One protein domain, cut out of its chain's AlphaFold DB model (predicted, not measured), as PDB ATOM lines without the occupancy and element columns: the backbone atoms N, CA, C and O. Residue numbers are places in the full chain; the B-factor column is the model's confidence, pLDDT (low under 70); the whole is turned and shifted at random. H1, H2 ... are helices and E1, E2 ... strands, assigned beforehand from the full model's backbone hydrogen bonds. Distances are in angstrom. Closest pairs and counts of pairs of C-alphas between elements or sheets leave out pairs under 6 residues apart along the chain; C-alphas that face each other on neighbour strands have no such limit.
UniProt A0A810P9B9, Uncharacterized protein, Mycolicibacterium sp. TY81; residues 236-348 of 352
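This is residues 236 to 348 of the 352 residues of an uncharacterized protein of Mycolicibacterium sp. TY81 (UniProt A0A810P9B9). A small closed barrel of five strands, E1, E3, E4, E6 and E5 round the ring, has H2 packed on its outside and H3 beside the end where E3 begins and E4 ends. E1 and E5 bend sharply, and short E2 is paired onto E3 outside the ring. The 113 printed residues hold three named helices and six strands, in the order H1 E1 E2 E3 E4 H2 E5 H3 E6, class mixed. The sheet is mixed, the whole compact, with a radius of gyration of the C-alphas of 13.4 A and spans of 41 by 33 by 24 A.

E1 is residues 246 to 253, 19.8 A, E3 274 to 281, 22.2 A, E4 286 to 292, 19.4 A, E5 310 to 318, 22.1 A, E6 344 to 348 and E2 258 to 260. H1 is residues 238 to 241, from C-alpha 238 at (53.161, 10.689, 264.728), H2 296 to 305, 14.2 A, and H3 323 to 329. E6 ends with C-alpha 348 at (59.698, 3.475, 273.359).

E4 and E6 are parallel, with N 288 and O 345 at 2.8 A; the other neighbours are antiparallel, with N 252 and O 280 at 3.0 A for E1 and E3, N 277 and O 289 at 2.9 A for the hairpin E3 and E4, N 316 and O 348 at 2.8 A for E6 and E5, and N 249 and O 313 at 2.8 A for E5 and E1. Hairpin E2 and E3, with N 258 and O 276 at 2.8 A, completes the meander E2 E3 E4, each strand the antiparallel neighbour of the one before. H2 is outside the barrel, over E4 at a height over the sheet of 7.6 A; its closest C-alpha pair with E3 is Ser 275 and Val 296, 6.0 A. H1, also outside, lies only just over E6, with 3 of its C-alphas on it; the closest C-alphas are those of Gly 239 and Val 345, 5.0 A. The closest C-alphas of H3 and E3 are those of Tyr 329 and Gly 274, 4.5 A. In H2 and H3 every O i to N i+4 pair is within hydrogen-bond range; H1 is too short for one.

The farthest C-alphas, those of Asp 241 and Gly 268, are 41.7 A apart. The printed part has no cut; the links E2 to E3 and H3 to E6 are long. No printed residue has a pLDDT under 70.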
ATOM      1  N   VAL A 236      49.349  12.123 268.439       95.62
ATOM      2  CA  VAL A 236      48.760  10.859 267.962       95.62
ATOM      3  C   VAL A 236      49.072  10.593 266.481       95.62
ATOM      4  O   VAL A 236      49.331   9.454 266.102       95.62
ATOM      5  N   GLN A 237      49.134  11.644 265.657       94.19
ATOM      6  CA  GLN A 237      49.450  11.560 264.222       94.19
ATOM      7  C   GLN A 237      50.852  10.998 263.952       94.19
ATOM      8  O   GLN A 237      51.066  10.307 262.956       94.19
ATOM      9  N   ASP A 238      51.801  11.212 264.871       95.31
ATOM     10  CA  ASP A 238      53.161  10.689 264.728       95.31
ATOM     11  C   ASP A 238      53.198   9.154 264.705       95.31
ATOM     12  O   ASP A 238      54.110   8.586 264.105       95.31
ATOM     13  N   GLY A 239      52.195   8.490 265.296       90.44
ATOM     14  CA  GLY A 239      52.042   7.033 265.255       90.44
ATOM     15  C   GLY A 239      51.821   6.461 263.852       90.44
ATOM     16  O   GLY A 239      51.957   5.257 263.667       90.44
ATOM     17  N   VAL A 240      51.518   7.312 262.866       91.50
ATOM     18  CA  VAL A 240      51.397   6.943 261.449       91.50
ATOM     19  C   VAL A 240      52.488   7.626 260.626       91.50
ATOM     20  O   VAL A 240      53.210   6.967 259.882       91.50
ATOM     21  N   ASP A 241      52.648   8.939 260.793       93.00
ATOM     22  CA  ASP A 241      53.471   9.756 259.892       93.00
ATOM     23  C   ASP A 241      54.971   9.722 260.228       93.00
ATOM     24  O   ASP A 241      55.816  10.019 259.380       93.00
ATOM     25  N   HIS A 242      55.325   9.375 261.469       94.38
ATOM     26  CA  HIS A 242      56.684   9.537 261.997       94.38
ATOM     27  C   HIS A 242      57.179   8.328 262.800       94.38
ATOM     28  O   HIS A 242      58.034   8.462 263.683       94.38
ATOM     29  N   VAL A 243      56.693   7.134 262.455       95.50
ATOM     30  CA  VAL A 243      57.166   5.865 263.021       95.50
ATOM     31  C   VAL A 243      58.684   5.752 262.870       95.50
ATOM     32  O   VAL A 243      59.271   6.039 261.825       95.50
ATOM     33  N   GLY A 244      59.345   5.354 263.952       94.44
ATOM     34  CA  GLY A 244      60.790   5.203 264.022       94.44
ATOM     35  C   GLY A 244      61.571   6.485 264.311       94.44
ATOM     36  O   GLY A 244      62.784   6.401 264.520       94.44
ATOM     37  N   GLN A 245      60.918   7.649 264.371       95.88
ATOM     38  CA  GLN A 245      61.562   8.910 264.737       95.88
ATOM     39  C   GLN A 245      61.524   9.155 266.247       95.88
ATOM     40  O   GLN A 245      60.628   8.694 266.954       95.88
ATOM     41  N   TYR A 246      62.497   9.922 266.739       95.44
ATOM     42  CA  TYR A 246      62.539  10.348 268.134       95.44
ATOM     43  C   TYR A 246      61.648  11.568 268.362       95.44
ATOM     44  O   TYR A 246      61.692  12.534 267.598       95.44
ATOM     45  N   ARG A 247      60.858  11.522 269.433       96.06
ATOM     46  CA  ARG A 247      59.946  12.583 269.861       96.06
ATOM     47  C   ARG A 247      60.044  12.780 271.366       96.06
ATOM     48  O   ARG A 247      60.378  11.858 272.110       96.06
ATOM     49  N   ARG A 248      59.735  13.991 271.817       96.00
ATOM     50  CA  ARG A 248      59.553  14.285 273.239       96.00
ATOM     51  C   ARG A 248      58.155  13.882 273.689       96.00
ATOM     52  O   ARG A 248      57.190  14.124 272.978       96.00
ATOM     53  N   VAL A 249      58.038  13.355 274.897       94.81
ATOM     54  CA  VAL A 249      56.765  13.108 275.576       94.81
ATOM     55  C   VAL A 249      56.641  14.131 276.699       94.81
ATOM     56  O   VAL A 249      57.488  14.178 277.589       94.81
ATOM     57  N   ASP A 250      55.625  14.986 276.623       94.56
ATOM     58  CA  ASP A 250      55.346  16.036 277.609       94.56
ATOM     59  C   ASP A 250      53.834  16.074 277.851       94.56
ATOM     60  O   ASP A 250      53.057  16.375 276.937       94.56
ATOM     61  N   GLY A 251      53.410  15.692 279.053       94.88
ATOM     62  CA  GLY A 251      51.993  15.509 279.350       94.88
ATOM     63  C   GLY A 251      51.707  15.100 280.789       94.88
ATOM     64  O   GLY A 251      52.600  15.064 281.635       94.88
ATOM     65  N   GLU A 252      50.437  14.822 281.065       96.44
ATOM     66  CA  GLU A 252      49.952  14.415 282.386       96.44
ATOM     67  C   GLU A 252      49.887  12.889 282.478       96.44
ATOM     68  O   GLU A 252      49.332  12.236 281.601       96.44
ATOM     69  N   VAL A 253      50.451  12.306 283.530       96.12
ATOM     70  CA  VAL A 253      50.355  10.870 283.796       96.12
ATOM     71  C   VAL A 253      48.926  10.535 284.212       96.12
ATOM     72  O   VAL A 253      48.428  11.074 285.198       96.12
ATOM     73  N   VAL A 254      48.272   9.636 283.473       94.62
ATOM     74  CA  VAL A 254      46.854   9.282 283.682       94.62
ATOM     75  C   VAL A 254      46.626   7.821 284.066       94.62
ATOM     76  O   VAL A 254      45.489   7.428 284.317       94.62
ATOM     77  N   SER A 255      47.686   7.015 284.155       94.12
ATOM     78  CA  SER A 255      47.624   5.653 284.691       94.12
ATOM     79  C   SER A 255      48.681   5.425 285.764       94.12
ATOM     80  O   SER A 255      49.699   6.116 285.819       94.12
ATOM     81  N   GLU A 256      48.478   4.392 286.578       94.31
ATOM     82  CA  GLU A 256      49.582   3.822 287.345       94.31
ATOM     83  C   GLU A 256      50.619   3.199 286.388       94.31
ATOM     84  O   GLU A 256      50.255   2.743 285.294       94.31
ATOM     85  N   PRO A 257      51.914   3.210 286.751       95.31
ATOM     86  CA  PRO A 257      52.936   2.520 285.981       95.31
ATOM     87  C   PRO A 257      52.758   1.003 286.098       95.31
ATOM     88  O   PRO A 257      52.608   0.458 287.192       95.31
ATOM     89  N   VAL A 258      52.838   0.315 284.964       96.25
ATOM     90  CA  VAL A 258      52.827  -1.145 284.885       96.25
ATOM     91  C   VAL A 258      54.263  -1.631 284.745       96.25
ATOM     92  O   VAL A 258      55.029  -1.095 283.946       96.25
ATOM     93  N   TYR A 259      54.624  -2.658 285.508       94.12
ATOM     94  CA  TYR A 259      55.941  -3.284 285.454       94.12
ATOM     95  C   TYR A 259      55.803  -4.769 285.143       94.12
ATOM     96  O   TYR A 259      55.123  -5.505 285.860       94.12
ATOM     97  N   TRP A 260      56.484  -5.223 284.095       94.94
ATOM     98  CA  TRP A 260      56.425  -6.603 283.634       94.94
ATOM     99  C   TRP A 260      57.714  -7.350 283.946       94.94
ATOM    100  O   TRP A 260      58.830  -6.853 283.779       94.94
ATOM    101  N   ALA A 261      57.551  -8.597 284.371       92.75
ATOM    102  CA  ALA A 261      58.641  -9.524 284.628       92.75
ATOM    103  C   ALA A 261      58.227 -10.928 284.151       92.75
ATOM    104  O   ALA A 261      57.941 -11.796 284.978       92.75
ATOM    105  N   PRO A 262      58.168 -11.174 282.826       88.75
ATOM    106  CA  PRO A 262      57.647 -12.423 282.255       88.75
ATOM    107  C   PRO A 262      58.409 -13.671 282.726       88.75
ATOM    108  O   PRO A 262      57.862 -14.768 282.738       88.75
ATOM    109  N   ARG A 263      59.665 -13.512 283.166       86.50
ATOM    110  CA  ARG A 263      60.506 -14.586 283.727       86.50
ATOM    111  C   ARG A 263      60.741 -14.446 285.240       86.50
ATOM    112  O   ARG A 263      61.677 -15.033 285.776       86.50
ATOM    113  N   GLY A 264      59.891 -13.680 285.923       86.19
ATOM    114  CA  GLY A 264      60.006 -13.363 287.346       86.19
ATOM    115  C   GLY A 264      60.924 -12.172 287.631       86.19
ATOM    116  O   GLY A 264      61.720 -11.753 286.797       86.19
ATOM    117  N   THR A 265      60.810 -11.626 288.842       83.00
ATOM    118  CA  THR A 265      61.453 -10.365 289.258       83.00
ATOM    119  C   THR A 265      62.881 -10.525 289.796       83.00
ATOM    120  O   THR A 265      63.491  -9.594 290.331       83.00
ATOM    121  N   GLY A 266      63.449 -11.722 289.644       82.19
ATOM    122  CA  GLY A 266      64.821 -12.038 290.020       82.19
ATOM    123  C   GLY A 266      65.133 -11.849 291.508       82.19
ATOM    124  O   GLY A 266      64.272 -11.901 292.387       82.19
ATOM    125  N   ARG A 267      66.422 -11.649 291.800       78.00
ATOM    126  CA  ARG A 267      66.926 -11.471 293.165       78.00
ATOM    127  C   ARG A 267      66.531 -10.091 293.690       78.00
ATOM    128  O   ARG A 267      66.981  -9.099 293.131       78.00
ATOM    129  N   GLY A 268      65.754 -10.046 294.771       78.25
ATOM    130  CA  GLY A 268      65.261  -8.796 295.373       78.25
ATOM    131  C   GLY A 268      63.798  -8.481 295.060       78.25
ATOM    132  O   GLY A 268      63.210  -7.652 295.741       78.25
ATOM    133  N   GLY A 269      63.178  -9.195 294.113       83.88
ATOM    134  CA  GLY A 269      61.755  -9.026 293.808       83.88
ATOM    135  C   GLY A 269      61.417  -7.765 293.004       83.88
ATOM    136  O   GLY A 269      60.239  -7.466 292.837       83.88
ATOM    137  N   ASP A 270      62.425  -7.062 292.489       85.88
ATOM    138  CA  ASP A 270      62.345  -5.698 291.960       85.88
ATOM    139  C   ASP A 270      63.025  -5.524 290.585       85.88
ATOM    140  O   ASP A 270      63.265  -4.400 290.150       85.88
ATOM    141  N   ASN A 271      63.357  -6.618 289.887       86.44
ATOM    142  CA  ASN A 271      63.949  -6.552 288.547       86.44
ATOM    143  C   ASN A 271      62.883  -6.786 287.479       86.44
ATOM    144  O   ASN A 271      62.409  -7.909 287.306       86.44
ATOM    145  N   TYR A 272      62.537  -5.740 286.739       90.94
ATOM    146  CA  TYR A 272      61.540  -5.804 285.675       90.94
ATOM    147  C   TYR A 272      62.210  -5.824 284.298       90.94
ATOM    148  O   TYR A 272      63.260  -5.218 284.090       90.94
ATOM    149  N   ALA A 273      61.608  -6.558 283.363       91.50
ATOM    150  CA  ALA A 273      62.085  -6.673 281.987       91.50
ATOM    151  C   ALA A 273      61.431  -5.641 281.061       91.50
ATOM    152  O   ALA A 273      61.987  -5.325 280.013       91.50
ATOM    153  N   GLY A 274      60.274  -5.115 281.453       94.00
ATOM    154  CA  GLY A 274      59.589  -4.045 280.751       94.00
ATOM    155  C   GLY A 274      58.784  -3.183 281.714       94.00
ATOM    156  O   GLY A 274      58.456  -3.606 282.824       94.00
ATOM    157  N   SER A 275      58.447  -1.975 281.284       95.88
ATOM    158  CA  SER A 275      57.535  -1.096 282.018       95.88
ATOM    159  C   SER A 275      56.762  -0.183 281.080       95.88
ATOM    160  O   SER A 275      57.169   0.005 279.933       95.88
ATOM    161  N   GLY A 276      55.645   0.371 281.542       96.81
ATOM    162  CA  GLY A 276      54.881   1.328 280.757       96.81
ATOM    163  C   GLY A 276      53.938   2.198 281.573       96.81
ATOM    164  O   GLY A 276      53.573   1.858 282.697       96.81
ATOM    165  N   VAL A 277      53.544   3.334 281.003       97.19
ATOM    166  CA  VAL A 277      52.580   4.271 281.595       97.19
ATOM    167  C   VAL A 277      51.821   5.025 280.504       97.19
ATOM    168  O   VAL A 277      52.369   5.302 279.434       97.19
ATOM    169  N   LEU A 278      50.566   5.390 280.778       96.88
ATOM    170  CA  LEU A 278      49.802   6.296 279.928       96.88
ATOM    171  C   LEU A 278      50.025   7.754 280.315       96.88
ATOM    172  O   LEU A 278      49.909   8.147 281.480       96.88
ATOM    173  N   VAL A 279      50.271   8.566 279.292       96.81
ATOM    174  CA  VAL A 279      50.453  10.010 279.396       96.81
ATOM    175  C   VAL A 279      49.439  10.700 278.492       96.81
ATOM    176  O   VAL A 279      49.428  10.492 277.282       96.81
ATOM    177  N   LYS A 280      48.594  11.553 279.058       96.56
ATOM    178  CA  LYS A 280      47.680  12.413 278.311       96.56
ATOM    179  C   LYS A 280      48.448  13.571 277.688       96.56
ATOM    180  O   LYS A 280      49.141  14.320 278.383       96.56
ATOM    181  N   LEU A 281      48.303  13.728 276.376       95.56
ATOM    182  CA  LEU A 281      49.023  14.733 275.604       95.56
ATOM    183  C   LEU A 281      48.274  16.066 275.601       95.56
ATOM    184  O   LEU A 281      47.048  16.125 275.522       95.56
ATOM    185  N   SER A 282      49.031  17.163 275.633       89.88
ATOM    186  CA  SER A 282      48.465  18.515 275.510       89.88
ATOM    187  C   SER A 282      47.888  18.805 274.118       89.88
ATOM    188  O   SER A 282      47.009  19.652 273.987       89.88
ATOM    189  N   SER A 283      48.356  18.088 273.094       90.00
ATOM    190  CA  SER A 283      47.868  18.144 271.713       90.00
ATOM    191  C   SER A 283      46.560  17.374 271.482       90.00
ATOM    192  O   SER A 283      45.998  17.478 270.394       90.00
ATOM    193  N   GLY A 284      46.061  16.646 272.488       89.94
ATOM    194  CA  GLY A 284      44.930  15.723 272.366       89.94
ATOM    195  C   GLY A 284      45.385  14.263 272.264       89.94
ATOM    196  O   GLY A 284      46.472  13.970 271.764       89.94
ATOM    197  N   GLY A 285      44.553  13.350 272.771       94.38
ATOM    198  CA  GLY A 285      44.862  11.920 272.846       94.38
ATOM    199  C   GLY A 285      45.925  11.547 273.879       94.38
ATOM    200  O   GLY A 285      46.192  12.269 274.846       94.38
ATOM    201  N   GLU A 286      46.508  10.365 273.691       96.50
ATOM    202  CA  GLU A 286      47.373   9.712 274.677       96.50
ATOM    203  C   GLU A 286      48.683   9.217 274.056       96.50
ATOM    204  O   GLU A 286      48.726   8.787 272.904       96.50
ATOM    205  N   ALA A 287      49.751   9.202 274.849       96.88
ATOM    206  CA  ALA A 287      50.967   8.455 274.573       96.88
ATOM    207  C   ALA A 287      51.086   7.284 275.553       96.88
ATOM    208  O   ALA A 287      51.074   7.477 276.770       96.88
ATOM    209  N   LEU A 288      51.241   6.075 275.020       97.06
ATOM    210  CA  LEU A 288      51.685   4.914 275.779       97.06
ATOM    211  C   LEU A 288      53.213   4.887 275.753       97.06
ATOM    212  O   LEU A 288      53.824   4.512 274.750       97.06
ATOM    213  N   LEU A 289      53.817   5.337 276.851       97.19
ATOM    214  CA  LEU A 289      55.262   5.338 277.037       97.19
ATOM    215  C   LEU A 289      55.685   3.972 277.577       97.19
ATOM    216  O   LEU A 289      55.242   3.573 278.650       97.19
ATOM    217  N   LEU A 290      56.538   3.272 276.839       97.06
ATOM    218  CA  LEU A 290      57.007   1.918 277.128       97.06
ATOM    219  C   LEU A 290      58.523   1.926 277.308       97.06
ATOM    220  O   LEU A 290      59.223   2.615 276.579       97.06
ATOM    221  N   ALA A 291      59.055   1.135 278.226       95.94
ATOM    222  CA  ALA A 291      60.488   0.989 278.449       95.94
ATOM    223  C   ALA A 291      60.888  -0.483 278.395       95.94
ATOM    224  O   ALA A 291      60.353  -1.311 279.133       95.94
ATOM    225  N   GLU A 292      61.831  -0.793 277.508       93.00
ATOM    226  CA  GLU A 292      62.454  -2.114 277.382       93.00
ATOM    227  C   GLU A 292      63.480  -2.337 278.496       93.00
ATOM    228  O   GLU A 292      63.850  -1.400 279.199       93.00
ATOM    229  N   SER A 293      63.986  -3.564 278.639       86.31
ATOM    230  CA  SER A 293      64.762  -3.980 279.818       86.31
ATOM    231  C   SER A 293      65.883  -3.026 280.242       86.31
ATOM    232  O   SER A 293      66.032  -2.788 281.438       86.31
ATOM    233  N   MET A 294      66.666  -2.479 279.306       86.25
ATOM    234  CA  MET A 294      67.756  -1.554 279.657       86.25
ATOM    235  C   MET A 294      67.265  -0.147 280.014       86.25
ATOM    236  O   MET A 294      67.973   0.549 280.730       86.25
ATOM    237  N   SER A 295      66.067   0.234 279.563       91.62
ATOM    238  CA  SER A 295      65.436   1.531 279.828       91.62
ATOM    239  C   SER A 295      64.504   1.516 281.046       91.62
ATOM    240  O   SER A 295      64.022   2.568 281.452       91.62
ATOM    241  N   VAL A 296      64.202   0.353 281.641       92.50
ATOM    242  CA  VAL A 296      63.367   0.263 282.857       92.50
ATOM    243  C   VAL A 296      63.933   1.100 284.019       92.50
ATOM    244  O   VAL A 296      63.156   1.803 284.666       92.50
ATOM    245  N   PRO A 297      65.247   1.087 284.310       90.69
ATOM    246  CA  PRO A 297      65.819   1.948 285.347       90.69
ATOM    247  C   PRO A 297      65.599   3.436 285.057       90.69
ATOM    248  O   PRO A 297      65.236   4.186 285.961       90.69
ATOM    249  N   ASP A 298      65.734   3.856 283.796       90.62
ATOM    250  CA  ASP A 298      65.469   5.242 283.399       90.62
ATOM    251  C   ASP A 298      63.989   5.578 283.517       90.62
ATOM    252  O   ASP A 298      63.644   6.663 283.967       90.62
ATOM    253  N   PHE A 299      63.100   4.639 283.184       94.31
ATOM    254  CA  PHE A 299      61.667   4.787 283.403       94.31
ATOM    255  C   PHE A 299      61.355   5.005 284.886       94.31
ATOM    256  O   PHE A 299      60.614   5.923 285.226       94.31
ATOM    257  N   ILE A 300      61.962   4.223 285.786       92.88
ATOM    258  CA  ILE A 300      61.829   4.416 287.239       92.88
ATOM    259  C   ILE A 300      62.340   5.808 287.645       92.88
ATOM    260  O   ILE A 300      61.694   6.485 288.449       92.88
ATOM    261  N   GLY A 301      63.462   6.254 287.074       91.25
ATOM    262  CA  GLY A 301      63.994   7.605 287.261       91.25
ATOM    263  C   GLY A 301      63.019   8.696 286.804       91.25
ATOM    264  O   GLY A 301      62.681   9.585 287.584       91.25
ATOM    265  N   VAL A 302      62.484   8.584 285.586       92.19
ATOM    266  CA  VAL A 302      61.479   9.497 285.017       92.19
ATOM    267  C   VAL A 302      60.234   9.548 285.897       92.19
ATOM    268  O   VAL A 302      59.757  10.635 286.217       92.19
ATOM    269  N   MET A 303      59.727   8.394 286.337       94.62
ATOM    270  CA  MET A 303      58.548   8.316 287.203       94.62
ATOM    271  C   MET A 303      58.794   8.929 288.586       94.62
ATOM    272  O   MET A 303      57.876   9.510 289.162       94.62
ATOM    273  N   ARG A 304      60.023   8.854 289.114       91.94
ATOM    274  CA  ARG A 304      60.414   9.535 290.359       91.94
ATOM    275  C   ARG A 304      60.443  11.058 290.208       91.94
ATOM    276  O   ARG A 304      60.168  11.763 291.178       91.94
ATOM    277  N   ASP A 305      60.754  11.551 289.013       90.50
ATOM    278  CA  ASP A 305      60.832  12.980 288.707       90.50
ATOM    279  C   ASP A 305      59.486  13.606 288.304       90.50
ATOM    280  O   ASP A 305      59.402  14.831 288.159       90.50
ATOM    281  N   VAL A 306      58.416  12.806 288.182       92.69
ATOM    282  CA  VAL A 306      57.052  13.308 287.966       92.69
ATOM    283  C   VAL A 306      56.634  14.191 289.143       92.69
ATOM    284  O   VAL A 306      56.523  13.748 290.287       92.69
ATOM    285  N   LYS A 307      56.369  15.466 288.850       87.88
ATOM    286  CA  LYS A 307      55.873  16.465 289.807       87.88
ATOM    287  C   LYS A 307      54.565  17.037 289.296       87.88
ATOM    288  O   LYS A 307      54.437  17.305 288.104       87.88
ATOM    289  N   ASP A 308      53.598  17.202 290.194       89.31
ATOM    290  CA  ASP A 308      52.254  17.696 289.864       89.31
ATOM    291  C   ASP A 308      51.583  16.896 288.725       89.31
ATOM    292  O   ASP A 308      50.902  17.460 287.871       89.31
ATOM    293  N   GLY A 309      51.848  15.585 288.666       90.19
ATOM    294  CA  GLY A 309      51.334  14.684 287.629       90.19
ATOM    295  C   GLY A 309      51.963  14.859 286.244       90.19
ATOM    296  O   GLY A 309      51.581  14.148 285.321       90.19
ATOM    297  N   LYS A 310      52.930  15.767 286.060       93.50
ATOM    298  CA  LYS A 310      53.541  16.036 284.751       93.50
ATOM    299  C   LYS A 310      54.797  15.214 284.516       93.50
ATOM    300  O   LYS A 310      55.722  15.233 285.328       93.50
ATOM    301  N   LEU A 311      54.849  14.566 283.358       93.81
ATOM    302  CA  LEU A 311      55.975  13.769 282.890       93.81
ATOM    303  C   LEU A 311      56.682  14.469 281.731       93.81
ATOM    304  O   LEU A 311      56.041  15.028 280.841       93.81
ATOM    305  N   LYS A 312      58.016  14.397 281.738       92.75
ATOM    306  CA  LYS A 312      58.874  14.801 280.622       92.75
ATOM    307  C   LYS A 312      59.839  13.677 280.299       92.75
ATOM    308  O   LYS A 312      60.610  13.269 281.160       92.75
ATOM    309  N   ALA A 313      59.796  13.209 279.064       94.12
ATOM    310  CA  ALA A 313      60.676  12.169 278.559       94.12
ATOM    311  C   ALA A 313      60.894  12.340 277.051       94.12
ATOM    312  O   ALA A 313      60.362  13.257 276.417       94.12
ATOM    313  N   GLN A 314      61.642  11.419 276.460       94.69
ATOM    314  CA  GLN A 314      61.758  11.275 275.020       94.69
ATOM    315  C   GLN A 314      61.871   9.804 274.655       94.69
ATOM    316  O   GLN A 314      62.274   8.960 275.455       94.69
ATOM    317  N   GLY A 315      61.514   9.496 273.421       95.44
ATOM    318  CA  GLY A 315      61.553   8.132 272.951       95.44
ATOM    319  C   GLY A 315      61.308   8.021 271.465       95.44
ATOM    320  O   GLY A 315      61.034   9.006 270.778       95.44
ATOM    321  N   LYS A 316      61.444   6.801 270.970       96.38
ATOM    322  CA  LYS A 316      61.220   6.454 269.576       96.38
ATOM    323  C   LYS A 316      59.759   6.071 269.380       96.38
ATOM    324  O   LYS A 316      59.260   5.196 270.080       96.38
ATOM    325  N   VAL A 317      59.087   6.703 268.426       97.19
ATOM    326  CA  VAL A 317      57.710   6.343 268.068       97.19
ATOM    327  C   VAL A 317      57.698   4.959 267.425       97.19
ATOM    328  O   VAL A 317      58.532   4.670 266.561       97.19
ATOM    329  N   ILE A 318      56.755   4.119 267.839       96.25
ATOM    330  CA  ILE A 318      56.525   2.790 267.273       96.25
ATOM    331  C   ILE A 318      55.055   2.621 266.892       96.25
ATOM    332  O   ILE A 318      54.169   3.228 267.488       96.25
ATOM    333  N   ASP A 319      54.815   1.789 265.892       93.06
ATOM    334  CA  ASP A 319      53.498   1.451 265.354       93.06
ATOM    335  C   ASP A 319      52.961   0.129 265.907       93.06
ATOM    336  O   ASP A 319      51.752  -0.041 266.048       93.06
ATOM    337  N   THR A 320      53.850  -0.800 266.260       93.06
ATOM    338  CA  THR A 320      53.480  -2.111 266.792       93.06
ATOM    339  C   THR A 320      54.438  -2.601 267.873       93.06
ATOM    340  O   THR A 320      55.621  -2.251 267.894       93.06
ATOM    341  N   ILE A 321      53.921  -3.451 268.761       93.38
ATOM    342  CA  ILE A 321      54.734  -4.257 269.671       93.38
ATOM    343  C   ILE A 321      55.091  -5.545 268.943       93.38
ATOM    344  O   ILE A 321      54.228  -6.285 268.479       93.38
ATOM    345  N   THR A 322      56.387  -5.807 268.846       93.31
ATOM    346  CA  THR A 322      56.907  -7.015 268.204       93.31
ATOM    347  C   THR A 322      56.755  -8.241 269.103       93.31
ATOM    348  O   THR A 322      56.775  -8.130 270.331       93.31
ATOM    349  N   ASP A 323      56.719  -9.434 268.504       93.12
ATOM    350  CA  ASP A 323      56.695 -10.703 269.248       93.12
ATOM    351  C   ASP A 323      57.860 -10.811 270.243       93.12
ATOM    352  O   ASP A 323      57.692 -11.296 271.358       93.12
ATOM    353  N   THR A 324      59.035 -10.286 269.879       91.06
ATOM    354  CA  THR A 324      60.208 -10.245 270.761       91.06
ATOM    355  C   THR A 324      59.975  -9.359 271.984       91.06
ATOM    356  O   THR A 324      60.331  -9.742 273.096       91.06
ATOM    357  N   GLN A 325      59.364  -8.187 271.819       92.62
ATOM    358  CA  GLN A 325      59.068  -7.304 272.950       92.62
ATOM    359  C   GLN A 325      58.022  -7.922 273.883       92.62
ATOM    360  O   GLN A 325      58.172  -7.861 275.104       92.62
ATOM    361  N   SER A 326      57.018  -8.593 273.324       92.62
ATOM    362  CA  SER A 326      56.040  -9.360 274.096       92.62
ATOM    363  C   SER A 326      56.695 -10.517 274.858       92.62
ATOM    364  O   SER A 326      56.486 -10.660 276.060       92.62
ATOM    365  N   GLU A 327      57.541 -11.317 274.202       92.19
ATOM    366  CA  GLU A 327      58.186 -12.489 274.810       92.19
ATOM    367  C   GLU A 327      59.203 -12.109 275.901       92.19
ATOM    368  O   GLU A 327      59.227 -12.714 276.978       92.19
ATOM    369  N   TYR A 328      60.066 -11.124 275.631       89.94
ATOM    370  CA  TYR A 328      61.207 -10.813 276.495       89.94
ATOM    371  C   TYR A 328      60.929  -9.696 277.499       89.94
ATOM    372  O   TYR A 328      61.448  -9.761 278.615       89.94
ATOM    373  N   TYR A 329      60.117  -8.700 277.140       91.75
ATOM    374  CA  TYR A 329      59.800  -7.565 278.013       91.75
ATOM    375  C   TYR A 329      58.399  -7.659 278.616       91.75
ATOM    376  O   TYR A 329      58.124  -6.980 279.601       91.75
ATOM    377  N   GLY A 330      57.543  -8.545 278.097       92.06
ATOM    378  CA  GLY A 330      56.207  -8.788 278.637       92.06
ATOM    379  C   GLY A 330      55.203  -7.694 278.296       92.06
ATOM    380  O   GLY A 330      54.203  -7.577 278.995       92.06
ATOM    381  N   PHE A 331      55.472  -6.874 277.274       94.50
ATOM    382  CA  PHE A 331      54.581  -5.774 276.919       94.50
ATOM    383  C   PHE A 331      53.177  -6.277 276.580       94.50
ATOM    384  O   PHE A 331      52.998  -7.173 275.756       94.50
ATOM    385  N   GLN A 332      52.187  -5.663 277.221       89.88
ATOM    386  CA  GLN A 332      50.770  -5.987 277.103       89.88
ATOM    387  C   GLN A 332      49.987  -4.675 277.027       89.88
ATOM    388  O   GLN A 332      49.912  -3.938 278.007       89.88
ATOM    389  N   VAL A 333      49.455  -4.334 275.847       87.00
ATOM    390  CA  VAL A 333      48.705  -3.073 275.646       87.00
ATOM    391  C   VAL A 333      47.385  -3.088 276.408       87.00
ATOM    392  O   VAL A 333      46.941  -2.053 276.891       87.00
ATOM    393  N   ASP A 334      46.788  -4.267 276.541       90.88
ATOM    394  CA  ASP A 334      45.561  -4.541 277.288       90.88
ATOM    395  C   ASP A 334      45.730  -4.403 278.809       90.88
ATOM    396  O   ASP A 334      44.736  -4.337 279.531       90.88
ATOM    397  N   ALA A 335      46.966  -4.266 279.305       91.19
ATOM    398  CA  ALA A 335      47.222  -3.834 280.679       91.19
ATOM    399  C   ALA A 335      46.818  -2.365 280.927       91.19
ATOM    400  O   ALA A 335      46.787  -1.918 282.074       91.19
ATOM    401  N   PHE A 336      46.510  -1.614 279.867       94.12
ATOM    402  CA  PHE A 336      46.046  -0.236 279.926       94.12
ATOM    403  C   PHE A 336      44.607  -0.124 279.401       94.12
ATOM    404  O   PHE A 336      44.198  -0.926 278.561       94.12
ATOM    405  N   PRO A 337      43.836   0.892 279.841       92.75
ATOM    406  CA  PRO A 337      42.511   1.181 279.292       92.75
ATOM    407  C   PRO A 337      42.511   1.281 277.763       92.75
ATOM    408  O   PRO A 337      43.546   1.569 277.155       92.75
ATOM    409  N   GLU A 338      41.350   1.105 277.131       90.88
ATOM    410  CA  GLU A 338      41.220   1.319 275.686       90.88
ATOM    411  C   GLU A 338      41.635   2.751 275.288       90.88
ATOM    412  O   GLU A 338      41.490   3.675 276.096       90.88
ATOM    413  N   PRO A 339      42.185   2.952 274.075       90.25
ATOM    414  CA  PRO A 339      42.553   4.279 273.592       90.25
ATOM    415  C   PRO A 339      41.393   5.272 273.670       90.25
ATOM    416  O   PRO A 339      40.258   4.948 273.315       90.25
ATOM    417  N   SER A 340      41.694   6.507 274.076       88.94
ATOM    418  CA  SER A 340      40.728   7.605 273.990       88.94
ATOM    419  C   SER A 340      40.219   7.807 272.545       88.94
ATOM    420  O   SER A 340      40.916   7.429 271.599       88.94
ATOM    421  N   PRO A 341      39.054   8.456 272.332       89.38
ATOM    422  CA  PRO A 341      38.553   8.768 270.987       89.38
ATOM    423  C   PRO A 341      39.525   9.594 270.135       89.38
ATOM    424  O   PRO A 341      39.516   9.485 268.912       89.38
ATOM    425  N   ASP A 342      40.382  10.383 270.786       90.31
ATOM    426  CA  ASP A 342      41.421  11.191 270.144       90.31
ATOM    427  C   ASP A 342      42.652  10.354 269.731       90.31
ATOM    428  O   ASP A 342      43.564  10.860 269.079       90.31
ATOM    429  N   GLY A 343      42.671   9.066 270.086       94.06
ATOM    430  CA  GLY A 343      43.672   8.071 269.717       94.06
ATOM    431  C   GLY A 343      44.839   7.939 270.700       94.06
ATOM    432  O   GLY A 343      44.898   8.588 271.750       94.06
ATOM    433  N   ARG A 344      45.767   7.037 270.358       95.69
ATOM    434  CA  ARG A 344      46.946   6.696 271.162       95.69
ATOM    435  C   ARG A 344      48.163   6.457 270.276       95.69
ATOM    436  O   ARG A 344      48.082   5.696 269.317       95.69
ATOM    437  N   VAL A 345      49.293   7.055 270.638       96.69
ATOM    438  CA  VAL A 345      50.611   6.788 270.041       96.69
ATOM    439  C   VAL A 345      51.461   5.964 271.001       96.69
ATOM    440  O   VAL A 345      51.410   6.173 272.211       96.69
ATOM    441  N   MET A 346      52.249   5.021 270.488       97.12
ATOM    442  CA  MET A 346      53.193   4.250 271.297       97.12
ATOM    443  C   MET A 346      54.602   4.821 271.153       97.12
ATOM    444  O   MET A 346      55.062   5.130 270.052       97.12
ATOM    445  N   VAL A 347      55.299   4.965 272.279       97.12
ATOM    446  CA  VAL A 347      56.646   5.538 272.330       97.12
ATOM    447  C   VAL A 347      57.542   4.654 273.187       97.12
ATOM    448  O   VAL A 347      57.263   4.446 274.364       97.12
ATOM    449  N   LEU A 348      58.644   4.166 272.618       96.38
ATOM    450  CA  LEU A 348      59.698   3.475 273.359       96.38
ATOM    451  C   LEU A 348      60.639   4.497 273.993       96.38
ATOM    452  O   LEU A 348      61.352   5.206 273.280       96.38
TER     453      LEU A 348